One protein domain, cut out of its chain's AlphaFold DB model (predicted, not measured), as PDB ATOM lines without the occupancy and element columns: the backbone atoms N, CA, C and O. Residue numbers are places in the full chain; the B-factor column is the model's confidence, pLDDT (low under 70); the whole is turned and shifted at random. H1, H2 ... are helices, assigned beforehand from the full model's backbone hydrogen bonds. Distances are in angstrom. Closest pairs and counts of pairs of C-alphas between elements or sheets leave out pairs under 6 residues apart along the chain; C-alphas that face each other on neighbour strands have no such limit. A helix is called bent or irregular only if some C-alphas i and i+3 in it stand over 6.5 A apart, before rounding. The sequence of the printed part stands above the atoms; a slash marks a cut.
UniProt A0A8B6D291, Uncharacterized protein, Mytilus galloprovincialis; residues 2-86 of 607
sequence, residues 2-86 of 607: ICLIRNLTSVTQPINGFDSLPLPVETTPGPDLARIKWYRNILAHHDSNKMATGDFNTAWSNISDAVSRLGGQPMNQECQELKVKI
ATOM      1  N   ILE A   2     -20.397   2.154  44.102       59.44
ATOM      2  CA  ILE A   2     -21.218   0.925  43.917       59.44
ATOM      3  C   ILE A   2     -20.520  -0.182  43.082       59.44
ATOM      4  O   ILE A   2     -20.612  -1.354  43.436       59.44
ATOM      5  N   CYS A   3     -19.738   0.157  42.042       60.97
ATOM      6  CA  CYS A   3     -18.982  -0.841  41.253       60.97
ATOM      7  C   CYS A   3     -17.897  -1.592  42.051       60.97
ATOM      8  O   CYS A   3     -17.549  -2.710  41.685       60.97
ATOM      9  N   LEU A   4     -17.371  -0.992  43.126       59.75
ATOM     10  CA  LEU A   4     -16.378  -1.627  44.005       59.75
ATOM     11  C   LEU A   4     -17.041  -2.664  44.919       59.75
ATOM     12  O   LEU A   4     -16.538  -3.776  45.049       59.75
ATOM     13  N   ILE A   5     -18.207  -2.322  45.483       61.62
ATOM     14  CA  ILE A   5     -18.972  -3.191  46.391       61.62
ATOM     15  C   ILE A   5     -19.428  -4.466  45.662       61.62
ATOM     16  O   ILE A   5     -19.312  -5.555  46.219       61.62
ATOM     17  N   ARG A   6     -19.827  -4.349  44.383       63.84
ATOM     18  CA  ARG A   6     -20.235  -5.482  43.528       63.84
ATOM     19  C   ARG A   6     -19.147  -6.549  43.340       63.84
ATOM     20  O   ARG A   6     -19.477  -7.723  43.273       63.84
ATOM     21  N   ASN A   7     -17.879  -6.155  43.200       61.66
ATOM     22  CA  ASN A   7     -16.798  -7.079  42.822       61.66
ATOM     23  C   ASN A   7     -16.044  -7.674  44.030       61.66
ATOM     24  O   ASN A   7     -15.375  -8.689  43.876       61.66
ATOM     25  N   LEU A   8     -16.122  -7.048  45.211       59.19
ATOM     26  CA  LEU A   8     -15.420  -7.491  46.429       59.19
ATOM     27  C   LEU A   8     -16.246  -8.446  47.303       59.19
ATOM     28  O   LEU A   8     -15.713  -9.047  48.231       59.19
ATOM     29  N   THR A   9     -17.541  -8.582  47.022       60.62
ATOM     30  CA  THR A   9     -18.467  -9.419  47.790       60.62
ATOM     31  C   THR A   9     -19.179 -10.383  46.841       60.62
ATOM     32  O   THR A   9     -19.537 -10.006  45.728       60.62
ATOM     33  N   SER A  10     -19.338 -11.652  47.230       65.81
ATOM     34  CA  SER A  10     -19.958 -12.703  46.402       65.81
ATOM     35  C   SER A  10     -21.485 -12.540  46.343       65.81
ATOM     36  O   SER A  10     -22.230 -13.388  46.830       65.81
ATOM     37  N   VAL A  11     -21.957 -11.412  45.803       73.00
ATOM     38  CA  VAL A  11     -23.380 -11.052  45.755       73.00
ATOM     39  C   VAL A  11     -24.029 -11.537  44.465       73.00
ATOM     40  O   VAL A  11     -23.504 -11.329  43.372       73.00
ATOM     41  N   THR A  12     -25.209 -12.139  44.577       72.25
ATOM     42  CA  THR A  12     -25.982 -12.639  43.436       72.25
ATOM     43  C   THR A  12     -26.598 -11.490  42.626       72.25
ATOM     44  O   THR A  12     -27.108 -10.520  43.189       72.25
ATOM     45  N   GLN A  13     -26.540 -11.593  41.297       74.94
ATOM     46  CA  GLN A  13     -27.005 -10.557  40.365       74.94
ATOM     47  C   GLN A  13     -28.552 -10.496  40.274       74.94
ATOM     48  O   GLN A  13     -29.189 -11.544  40.390       74.94
ATOM     49  N   PRO A  14     -29.159  -9.310  40.033       81.12
ATOM     50  CA  PRO A  14     -30.591  -9.179  39.723       81.12
ATOM     51  C   PRO A  14     -30.955  -9.837  38.389       81.12
ATOM     52  O   PRO A  14     -30.123  -9.874  37.480       81.12
ATOM     53  N   ILE A  15     -32.219 -10.232  38.220       80.38
ATOM     54  CA  ILE A  15     -32.763 -10.871  37.008       80.38
ATOM     55  C   ILE A  15     -32.452 -10.045  35.747       80.38
ATOM     56  O   ILE A  15     -32.047 -10.604  34.732       80.38
ATOM     57  N   ASN A  16     -32.558  -8.714  35.830       79.44
ATOM     58  CA  ASN A  16     -32.331  -7.795  34.703       79.44
ATOM     59  C   ASN A  16     -30.945  -7.115  34.708       79.44
ATOM     60  O   ASN A  16     -30.702  -6.170  33.954       79.44
ATOM     61  N   GLY A  17     -30.030  -7.571  35.566       76.88
ATOM     62  CA  GLY A  17     -28.707  -6.975  35.747       76.88
ATOM     63  C   GLY A  17     -28.683  -5.663  36.541       76.88
ATOM     64  O   GLY A  17     -29.704  -5.149  36.979       76.88
ATOM     65  N   PHE A  18     -27.476  -5.141  36.788       72.69
ATOM     66  CA  PHE A  18     -27.236  -4.038  37.738       72.69
ATOM     67  C   PHE A  18     -27.530  -2.626  37.202       72.69
ATOM     68  O   PHE A  18     -27.496  -1.666  37.973       72.69
ATOM     69  N   ASP A  19     -27.761  -2.485  35.897       78.31
ATOM     70  CA  ASP A  19     -27.967  -1.189  35.233       78.31
ATOM     71  C   ASP A  19     -29.437  -0.905  34.895       78.31
ATOM     72  O   ASP A  19     -29.775   0.207  34.495       78.31
ATOM     73  N   SER A  20     -30.314  -1.883  35.118       80.56
ATOM     74  CA  SER A  20     -31.763  -1.754  34.972       80.56
ATOM     75  C   SER A  20     -32.411  -1.650  36.348       80.56
ATOM     76  O   SER A  20     -31.904  -2.224  37.312       80.56
ATOM     77  N   LEU A  21     -33.542  -0.939  36.450       80.38
ATOM     78  CA  LEU A  21     -34.297  -0.891  37.701       80.38
ATOM     79  C   LEU A  21     -34.790  -2.309  38.038       80.38
ATOM     80  O   LEU A  21     -35.535  -2.891  37.244       80.38
ATOM     81  N   PRO A  22     -34.396  -2.878  39.186       82.06
ATOM     82  CA  PRO A  22     -34.810  -4.229  39.535       82.06
ATOM     83  C   PRO A  22     -36.287  -4.275  39.903       82.06
ATOM     84  O   PRO A  22     -36.832  -3.308  40.453       82.06
ATOM     85  N   LEU A  23     -36.919  -5.424  39.660       83.31
ATOM     86  CA  LEU A  23     -38.316  -5.640  40.012       83.31
ATOM     87  C   LEU A  23     -38.502  -5.470  41.532       83.31
ATOM     88  O   LEU A  23     -37.610  -5.822  42.307       83.31
ATOM     89  N   PRO A  24     -39.650  -4.955  42.007       77.94
ATOM     90  CA  PRO A  24     -39.862  -4.689  43.435       77.94
ATOM     91  C   PRO A  24     -39.725  -5.928  44.332       77.94
ATOM     92  O   PRO A  24     -39.320  -5.808  45.484       77.94
ATOM     93  N   VAL A  25     -40.030  -7.113  43.791       80.06
ATOM     94  CA  VAL A  25     -39.912  -8.404  44.492       80.06
ATOM     95  C   VAL A  25     -38.459  -8.845  44.700       80.06
ATOM     96  O   VAL A  25     -38.189  -9.728  45.508       80.06
ATOM     97  N   GLU A  26     -37.510  -8.237  43.985       82.12
ATOM     98  CA  GLU A  26     -36.087  -8.536  44.091       82.12
ATOM     99  C   GLU A  26     -35.462  -7.708  45.224       82.12
ATOM    100  O   GLU A  26     -35.112  -6.531  45.056       82.12
ATOM    101  N   THR A  27     -35.343  -8.330  46.397       78.75
ATOM    102  CA  THR A  27     -34.866  -7.706  47.647       78.75
ATOM    103  C   THR A  27     -33.575  -8.330  48.170       78.75
ATOM    104  O   THR A  27     -33.283  -8.277  49.363       78.75
ATOM    105  N   THR A  28     -32.819  -8.993  47.297       83.50
ATOM    106  CA  THR A  28     -31.471  -9.454  47.629       83.50
ATOM    107  C   THR A  28     -30.472  -8.294  47.472       83.50
ATOM    108  O   THR A  28     -30.771  -7.299  46.802       83.50
ATOM    109  N   PRO A  29     -29.268  -8.379  48.069       80.00
ATOM    110  CA  PRO A  29     -28.339  -7.249  48.088       80.00
ATOM    111  C   PRO A  29     -27.893  -6.746  46.699       80.00
ATOM    112  O   PRO A  29     -27.654  -5.554  46.509       80.00
ATOM    113  N   GLY A  30     -27.823  -7.624  45.692       79.44
ATOM    114  CA  GLY A  30     -27.522  -7.223  44.313       79.44
ATOM    115  C   GLY A  30     -28.569  -6.253  43.736       79.44
ATOM    116  O   GLY A  30     -28.213  -5.138  43.342       79.44
ATOM    117  N   PRO A  31     -29.858  -6.636  43.714       83.12
ATOM    118  CA  PRO A  31     -30.975  -5.758  43.360       83.12
ATOM    119  C   PRO A  31     -31.007  -4.434  44.128       83.12
ATOM    120  O   PRO A  31     -31.141  -3.371  43.524       83.12
ATOM    121  N   ASP A  32     -30.820  -4.438  45.445       83.88
ATOM    122  CA  ASP A  32     -30.878  -3.188  46.210       83.88
ATOM    123  C   ASP A  32     -29.764  -2.193  45.846       83.88
ATOM    124  O   ASP A  32     -30.019  -0.991  45.728       83.88
ATOM    125  N   LEU A  33     -28.553  -2.672  45.545       81.62
ATOM    126  CA  LEU A  33     -27.468  -1.812  45.054       81.62
ATOM    127  C   LEU A  33     -27.797  -1.157  43.702       81.62
ATOM    128  O   LEU A  33     -27.473   0.016  43.487       81.62
ATOM    129  N   ALA A  34     -28.449  -1.886  42.794       82.12
ATOM    130  CA  ALA A  34     -28.890  -1.345  41.507       82.12
ATOM    131  C   ALA A  34     -30.008  -0.296  41.681       82.12
ATOM    132  O   ALA A  34     -29.977   0.762  41.046       82.12
ATOM    133  N   ARG A  35     -30.941  -0.530  42.615       84.75
ATOM    134  CA  ARG A  35     -32.045   0.389  42.939       84.75
ATOM    135  C   ARG A  35     -31.547   1.742  43.460       84.75
ATOM    136  O   ARG A  35     -31.995   2.782  42.980       84.75
ATOM    137  N   ILE A  36     -30.560   1.743  44.360       82.88
ATOM    138  CA  ILE A  36     -29.945   2.977  44.889       82.88
ATOM    139  C   ILE A  36     -29.296   3.801  43.771       82.88
ATOM    140  O   ILE A  36     -29.454   5.022  43.710       82.88
ATOM    141  N   LYS A  37     -28.558   3.137  42.872       82.06
ATOM    142  CA  LYS A  37     -27.870   3.803  41.758       82.06
ATOM    143  C   LYS A  37     -28.854   4.557  40.860       82.06
ATOM    144  O   LYS A  37     -28.564   5.693  40.491       82.06
ATOM    145  N   TRP A  38     -29.979   3.930  40.520       83.00
ATOM    146  CA  TRP A  38     -30.958   4.483  39.585       83.00
ATOM    147  C   TRP A  38     -31.584   5.780  40.110       83.00
ATOM    148  O   TRP A  38     -31.455   6.832  39.483       83.00
ATOM    149  N   TYR A  39     -32.165   5.737  41.310       83.31
ATOM    150  CA  TYR A  39     -32.845   6.896  41.890       83.31
ATOM    151  C   TYR A  39     -31.891   8.050  42.222       83.31
ATOM    152  O   TYR A  39     -32.243   9.210  42.022       83.31
ATOM    153  N   ARG A  40     -30.651   7.772  42.652       83.88
ATOM    154  CA  ARG A  40     -29.660   8.831  42.913       83.88
ATOM    155  C   ARG A  40     -29.314   9.631  41.654       83.88
ATOM    156  O   ARG A  40     -29.111  10.837  41.747       83.88
ATOM    157  N   ASN A  41     -29.231   8.984  40.491       81.12
ATOM    158  CA  ASN A  41     -28.914   9.677  39.239       81.12
ATOM    159  C   ASN A  41     -30.045  10.613  38.787       81.12
ATOM    160  O   ASN A  41     -29.756  11.691  38.281       81.12
ATOM    161  N   ILE A  42     -31.307  10.238  39.017       79.25
ATOM    162  CA  ILE A  42     -32.467  11.096  38.724       79.25
ATOM    163  C   ILE A  42     -32.441  12.361  39.584       79.25
ATOM    164  O   ILE A  42     -32.696  13.455  39.088       79.25
ATOM    165  N   LEU A  43     -32.096  12.223  40.867       76.50
ATOM    166  CA  LEU A  43     -32.054  13.355  41.791       76.50
ATOM    167  C   LEU A  43     -30.934  14.360  41.468       76.50
ATOM    168  O   LEU A  43     -31.111  15.552  41.691       76.50
ATOM    169  N   ALA A  44     -29.793  13.906  40.940       72.81
ATOM    170  CA  ALA A  44     -28.617  14.757  40.730       72.81
ATOM    171  C   ALA A  44     -28.618  15.568  39.416       72.81
ATOM    172  O   ALA A  44     -27.851  16.520  39.304       72.81
ATOM    173  N   HIS A  45     -29.436  15.204  38.421       73.19
ATOM    174  CA  HIS A  45     -29.365  15.759  37.058       73.19
ATOM    175  C   HIS A  45     -30.704  16.333  36.555       73.19
ATOM    176  O   HIS A  45     -31.051  16.169  35.392       73.19
ATOM    177  N   HIS A  46     -31.483  16.982  37.425       71.81
ATOM    178  CA  HIS A  46     -32.804  17.512  37.066       71.81
ATOM    179  C   HIS A  46     -32.720  18.874  36.340       71.81
ATOM    180  O   HIS A  46     -32.247  19.852  36.918       71.81
ATOM    181  N   ASP A  47     -33.247  18.968  35.113       62.97
ATOM    182  CA  ASP A  47     -33.038  20.089  34.168       62.97
ATOM    183  C   ASP A  47     -33.511  21.478  34.637       62.97
ATOM    184  O   ASP A  47     -33.057  22.504  34.135       62.97
ATOM    185  N   SER A  48     -34.446  21.545  35.584       62.28
ATOM    186  CA  SER A  48     -35.116  22.796  35.970       62.28
ATOM    187  C   SER A  48     -34.712  23.347  37.340       62.28
ATOM    188  O   SER A  48     -35.317  24.321  37.798       62.28
ATOM    189  N   ASN A  49     -33.751  22.717  38.034       61.91
ATOM    190  CA  ASN A  49     -33.416  22.994  39.445       61.91
ATOM    191  C   ASN A  49     -34.636  22.994  40.399       61.91
ATOM    192  O   ASN A  49     -34.558  23.481  41.526       61.91
ATOM    193  N   LYS A  50     -35.781  22.460  39.954       67.19
ATOM    194  CA  LYS A  50     -37.049  22.413  40.684       67.19
ATOM    195  C   LYS A  50     -37.658  21.026  40.504       67.19
ATOM    196  O   LYS A  50     -38.105  20.691  39.414       67.19
ATOM    197  N   MET A  51     -37.688  20.239  41.574       73.88
ATOM    198  CA  MET A  51     -38.328  18.922  41.613       73.88
ATOM    199  C   MET A  51     -39.560  18.986  42.516       73.88
ATOM    200  O   MET A  51     -39.526  19.633  43.566       73.88
ATOM    201  N   ALA A  52     -40.652  18.331  42.123       78.75
ATOM    202  CA  ALA A  52     -41.830  18.254  42.974       78.75
ATOM    203  C   ALA A  52     -41.524  17.414  44.225       78.75
ATOM    204  O   ALA A  52     -40.862  16.378  44.164       78.75
ATOM    205  N   THR A  53     -42.045  17.838  45.377       76.50
ATOM    206  CA  THR A  53     -41.813  17.163  46.664       76.50
ATOM    207  C   THR A  53     -42.243  15.692  46.640       76.50
ATOM    208  O   THR A  53     -41.620  14.857  47.293       76.50
ATOM    209  N   GLY A  54     -43.288  15.362  45.871       78.50
ATOM    210  CA  GLY A  54     -43.748  13.985  45.676       78.50
ATOM    211  C   GLY A  54     -42.713  13.099  44.978       78.50
ATOM    212  O   GLY A  54     -42.439  11.991  45.444       78.50
ATOM    213  N   ASP A  55     -42.077  13.609  43.926       80.75
ATOM    214  CA  ASP A  55     -41.090  12.863  43.137       80.75
ATOM    215  C   ASP A  55     -39.807  12.627  43.938       80.75
ATOM    216  O   ASP A  55     -39.296  11.505  43.986       80.75
ATOM    217  N   PHE A  56     -39.341  13.651  44.665       83.19
ATOM    218  CA  PHE A  56     -38.200  13.516  45.569       83.19
ATOM    219  C   PHE A  56     -38.467  12.473  46.655       83.19
ATOM    220  O   PHE A  56     -37.648  11.586  46.884       83.19
ATOM    221  N   ASN A  57     -39.628  12.553  47.315       82.25
ATOM    222  CA  ASN A  57     -39.981  11.612  48.374       82.25
ATOM    223  C   ASN A  57     -40.066  10.178  47.857       82.25
ATOM    224  O   ASN A  57     -39.613   9.263  48.542       82.25
ATOM    225  N   THR A  58     -40.593   9.993  46.648       83.44
ATOM    226  CA  THR A  58     -40.658   8.683  45.996       83.44
ATOM    227  C   THR A  58     -39.255   8.136  45.744       83.44
ATOM    228  O   THR A  58     -38.953   7.004  46.129       83.44
ATOM    229  N   ALA A  59     -38.366   8.942  45.160       82.81
ATOM    230  CA  ALA A  59     -36.994   8.531  44.890       82.81
ATOM    231  C   ALA A  59     -36.206   8.242  46.176       82.81
ATOM    232  O   ALA A  59     -35.534   7.214  46.279       82.81
ATOM    233  N   TRP A  60     -36.337   9.107  47.181       85.62
ATOM    234  CA  TRP A  60     -35.678   8.941  48.471       85.62
ATOM    235  C   TRP A  60     -36.168   7.703  49.217       85.62
ATOM    236  O   TRP A  60     -35.350   6.967  49.762       85.62
ATOM    237  N   SER A  61     -37.479   7.433  49.211       84.44
ATOM    238  CA  SER A  61     -38.043   6.229  49.836       84.44
ATOM    239  C   SER A  61     -37.422   4.972  49.239       84.44
ATOM    240  O   SER A  61     -36.926   4.126  49.971       84.44
ATOM    241  N   ASN A  62     -37.346   4.888  47.909       85.75
ATOM    242  CA  ASN A  62     -36.768   3.729  47.236       85.75
ATOM    243  C   ASN A  62     -35.268   3.541  47.524       85.75
ATOM    244  O   ASN A  62     -34.805   2.404  47.625       85.75
ATOM    245  N   ILE A  63     -34.507   4.633  47.657       83.50
ATOM    246  CA  ILE A  63     -33.096   4.580  48.074       83.50
ATOM    247  C   ILE A  63     -33.000   4.114  49.527       83.50
ATOM    248  O   ILE A  63     -32.252   3.184  49.818       83.50
ATOM    249  N   SER A  64     -33.771   4.730  50.424       84.25
ATOM    250  CA  SER A  64     -33.748   4.448  51.858       84.25
ATOM    251  C   SER A  64     -34.145   3.003  52.149       84.25
ATOM    252  O   SER A  64     -33.464   2.331  52.919       84.25
ATOM    253  N   ASP A  65     -35.188   2.489  51.497       83.56
ATOM    254  CA  ASP A  65     -35.641   1.104  51.653       83.56
ATOM    255  C   ASP A  65     -34.563   0.112  51.202       83.56
ATOM    256  O   ASP A  65     -34.318  -0.899  51.861       83.56
ATOM    257  N   ALA A  66     -33.880   0.416  50.097       85.75
ATOM    258  CA  ALA A  66     -32.791  -0.406  49.587       85.75
ATOM    259  C   ALA A  66     -31.549  -0.365  50.493       85.75
ATOM    260  O   ALA A  66     -30.967  -1.408  50.788       85.75
ATOM    261  N   VAL A  67     -31.166   0.812  50.999       82.38
ATOM    262  CA  VAL A  67     -30.065   0.956  51.970       82.38
ATOM    263  C   VAL A  67     -30.387   0.218  53.272       82.38
ATOM    264  O   VAL A  67     -29.523  -0.469  53.818       82.38
ATOM    265  N   SER A  68     -31.642   0.285  53.723       84.44
ATOM    266  CA  SER A  68     -32.122  -0.400  54.930       84.44
ATOM    267  C   SER A  68     -32.001  -1.915  54.823       84.44
ATOM    268  O   SER A  68     -31.596  -2.574  55.778       84.44
ATOM    269  N   ARG A  69     -32.320  -2.483  53.653       83.38
ATOM    270  CA  ARG A  69     -32.161  -3.923  53.405       83.38
ATOM    271  C   ARG A  69     -30.696  -4.356  53.334       83.38
ATOM    272  O   ARG A  69     -30.381  -5.467  53.744       83.38
ATOM    273  N   LEU A  70     -29.805  -3.487  52.860       81.50
ATOM    274  CA  LEU A  70     -28.376  -3.783  52.727       81.50
ATOM    275  C   LEU A  70     -27.590  -3.674  54.034       81.50
ATOM    276  O   LEU A  70     -26.734  -4.508  54.309       81.50
ATOM    277  N   GLY A  71     -27.837  -2.620  54.808       79.12
ATOM    278  CA  GLY A  71     -27.056  -2.289  56.001       79.12
ATOM    279  C   GLY A  71     -27.757  -2.553  57.323       79.12
ATOM    280  O   GLY A  71     -27.185  -2.292  58.381       79.12
ATOM    281  N   GLY A  72     -29.000  -3.034  57.277       77.69
ATOM    282  CA  GLY A  72     -29.838  -3.193  58.456       77.69
ATOM    283  C   GLY A  72     -30.211  -1.856  59.105       77.69
ATOM    284  O   GLY A  72     -30.114  -0.781  58.509       77.69
ATOM    285  N   GLN A  73     -30.649  -1.934  60.364       76.50
ATOM    286  CA  GLN A  73     -31.133  -0.785  61.138       76.50
ATOM    287  C   GLN A  73     -30.160   0.411  61.228       76.50
ATOM    288  O   GLN A  73     -30.635   1.530  61.039       76.50
ATOM    289  N   PRO A  74     -28.835   0.239  61.430       78.31
ATOM    290  CA  PRO A  74     -27.919   1.379  61.557       78.31
ATOM    291  C   PRO A  74     -27.907   2.280  60.316       78.31
ATOM    292  O   PRO A  74     -27.992   3.501  60.421       78.31
ATOM    293  N   MET A  75     -27.881   1.676  59.125       75.31
ATOM    294  CA  MET A  75     -27.849   2.410  57.857       75.31
ATOM    295  C   MET A  75     -29.198   3.047  57.509       75.31
ATOM    296  O   MET A  75     -29.236   4.102  56.877       75.31
ATOM    297  N   ASN A  76     -30.313   2.428  57.923       77.00
ATOM    298  CA  ASN A  76     -31.632   3.052  57.813       77.00
ATOM    299  C   ASN A  76     -31.690   4.318  58.671       77.00
ATOM    300  O   ASN A  76     -32.101   5.367  58.184       77.00
ATOM    301  N   GLN A  77     -31.216   4.244  59.917       76.69
ATOM    302  CA  GLN A  77     -31.209   5.385  60.827       76.69
ATOM    303  C   GLN A  77     -30.381   6.551  60.266       76.69
ATOM    304  O   GLN A  77     -30.877   7.672  60.224       76.69
ATOM    305  N   GLU A  78     -29.198   6.278  59.710       79.62
ATOM    306  CA  GLU A  78     -28.368   7.300  59.056       79.62
ATOM    307  C   GLU A  78     -29.032   7.887  57.790       79.62
ATOM    308  O   GLU A  78     -28.951   9.089  57.541       79.62
ATOM    309  N   CYS A  79     -29.767   7.082  57.008       76.56
ATOM    310  CA  CYS A  79     -30.574   7.582  55.885       76.56
ATOM    311  C   CYS A  79     -31.743   8.469  56.337       76.56
ATOM    312  O   CYS A  79     -32.005   9.498  55.709       76.56
ATOM    313  N   GLN A  80     -32.450   8.096  57.409       72.62
ATOM    314  CA  GLN A  80     -33.517   8.933  57.962       72.62
ATOM    315  C   GLN A  80     -32.950  10.238  58.515       72.62
ATOM    316  O   GLN A  80     -33.521  11.293  58.253       72.62
ATOM    317  N   GLU A  81     -31.798  10.182  59.188       76.38
ATOM    318  CA  GLU A  81     -31.076  11.366  59.645       76.38
ATOM    319  C   GLU A  81     -30.679  12.255  58.468       76.38
ATOM    320  O   GLU A  81     -31.017  13.429  58.488       76.38
ATOM    321  N   LEU A  82     -30.063  11.725  57.403       76.81
ATOM    322  CA  LEU A  82     -29.673  12.498  56.212       76.81
ATOM    323  C   LEU A  82     -30.858  13.151  55.487       76.81
ATOM    324  O   LEU A  82     -30.695  14.242  54.946       76.81
ATOM    325  N   LYS A  83     -32.046  12.529  55.501       74.19
ATOM    326  CA  LYS A  83     -33.262  13.097  54.889       74.19
ATOM    327  C   LYS A  83     -33.683  14.408  55.548       74.19
ATOM    328  O   LYS A  83     -34.188  15.305  54.877       74.19
ATOM    329  N   VAL A  84     -33.520  14.480  56.867       70.75
ATOM    330  CA  VAL A  84     -33.903  15.635  57.692       70.75
ATOM    331  C   VAL A  84     -32.694  16.430  58.179       70.75
ATOM    332  O   VAL A  84     -32.865  17.419  58.891       70.75
ATOM    333  N   LYS A  85     -31.475  16.017  57.798       66.94
ATOM    334  CA  LYS A  85     -30.227  16.659  58.197       66.94
ATOM    335  C   LYS A  85     -30.233  18.062  57.626       66.94
ATOM    336  O   LYS A  85     -30.183  18.271  56.416       66.94
ATOM    337  N   ILE A  86     -30.330  19.013  58.539       61.03
ATOM    338  CA  ILE A  86     -30.345  20.432  58.231       61.03
ATOM    339  C   ILE A  86     -29.009  20.752  57.547       61.03
ATOM    340  O   ILE A  86     -27.946  20.436  58.088       61.03
TER     341      ILE A  86
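AT A GLANCE: This is residues 2 to 86 of the 607 residues of an uncharacterized protein of Mytilus galloprovincialis (UniProt A0A8B6D291). The bent helix H3 folds back on itself, its arms H3a and H3b side by side, and H2 packs on the other side of H3a to make three antiparallel rods. The short H1 lies off to the side of H2, before the unnamed stretch of residues 9 to 28; residues 44 to 50 stick out. The printed part has 85 residues, with three named helices in the order H1, H2, H3 and no named strand: all helix. It is compact, with a radius of gyration of the C-alphas of 13.4 A and spans of 38 by 28 by 24 A.

HOW THE PARTS SIT: Begin at H3, residues 53 to 84, assigned as one helix by its hydrogen bonds but bent: C-alphas 70 and 73 are 9.3 A apart, between arms H3a, residues 53 to 70, and H3b, residues 73 to 84. The arms touch, at a shallow tilt of 19 degrees, opposite ways; their closest C-alphas, of Ser 68 and Asn 76, are 4.5 A apart. H2, residues 29 to 44, makes a helical hairpin with H3a at a shallow tilt of 27 degrees; their closest C-alphas, of Ile 36 and Ile 63, are 4.8 A apart. H1, residues 2 to 8, and H2 form a hairpin too, but only just touch, with 3 pairs of C-alphas within 8 A; the closest, of Ile 2 and Leu 33, are 6.9 A apart. H2 and H3b are apart. Every O i to N i+4 pair is within hydrogen-bond range in H2, H3a and H3b; in H1, 2 of 3 are.

IN THESE COORDINATES: Find C-alpha 53 at (-41.813, 17.163, 46.664); from there H3a runs 25.6 A to C-alpha 70. H3b runs 17.0 A to C-alpha 84 at (-33.903, 15.635, 57.692). H2 covers 23.2 A. H1 begins at C-alpha 2 at (-21.218, 0.925, 43.917) and covers 10.5 A.

THE WHOLE: The C-alphas farthest apart, of Ser 10 and Ser 48, are 40.0 A apart. The printed part has no cut. The link from H1 to H2 is long. Look for pLDDT under 70 at residues 2 to 10, 47 to 50 and 85 to 86.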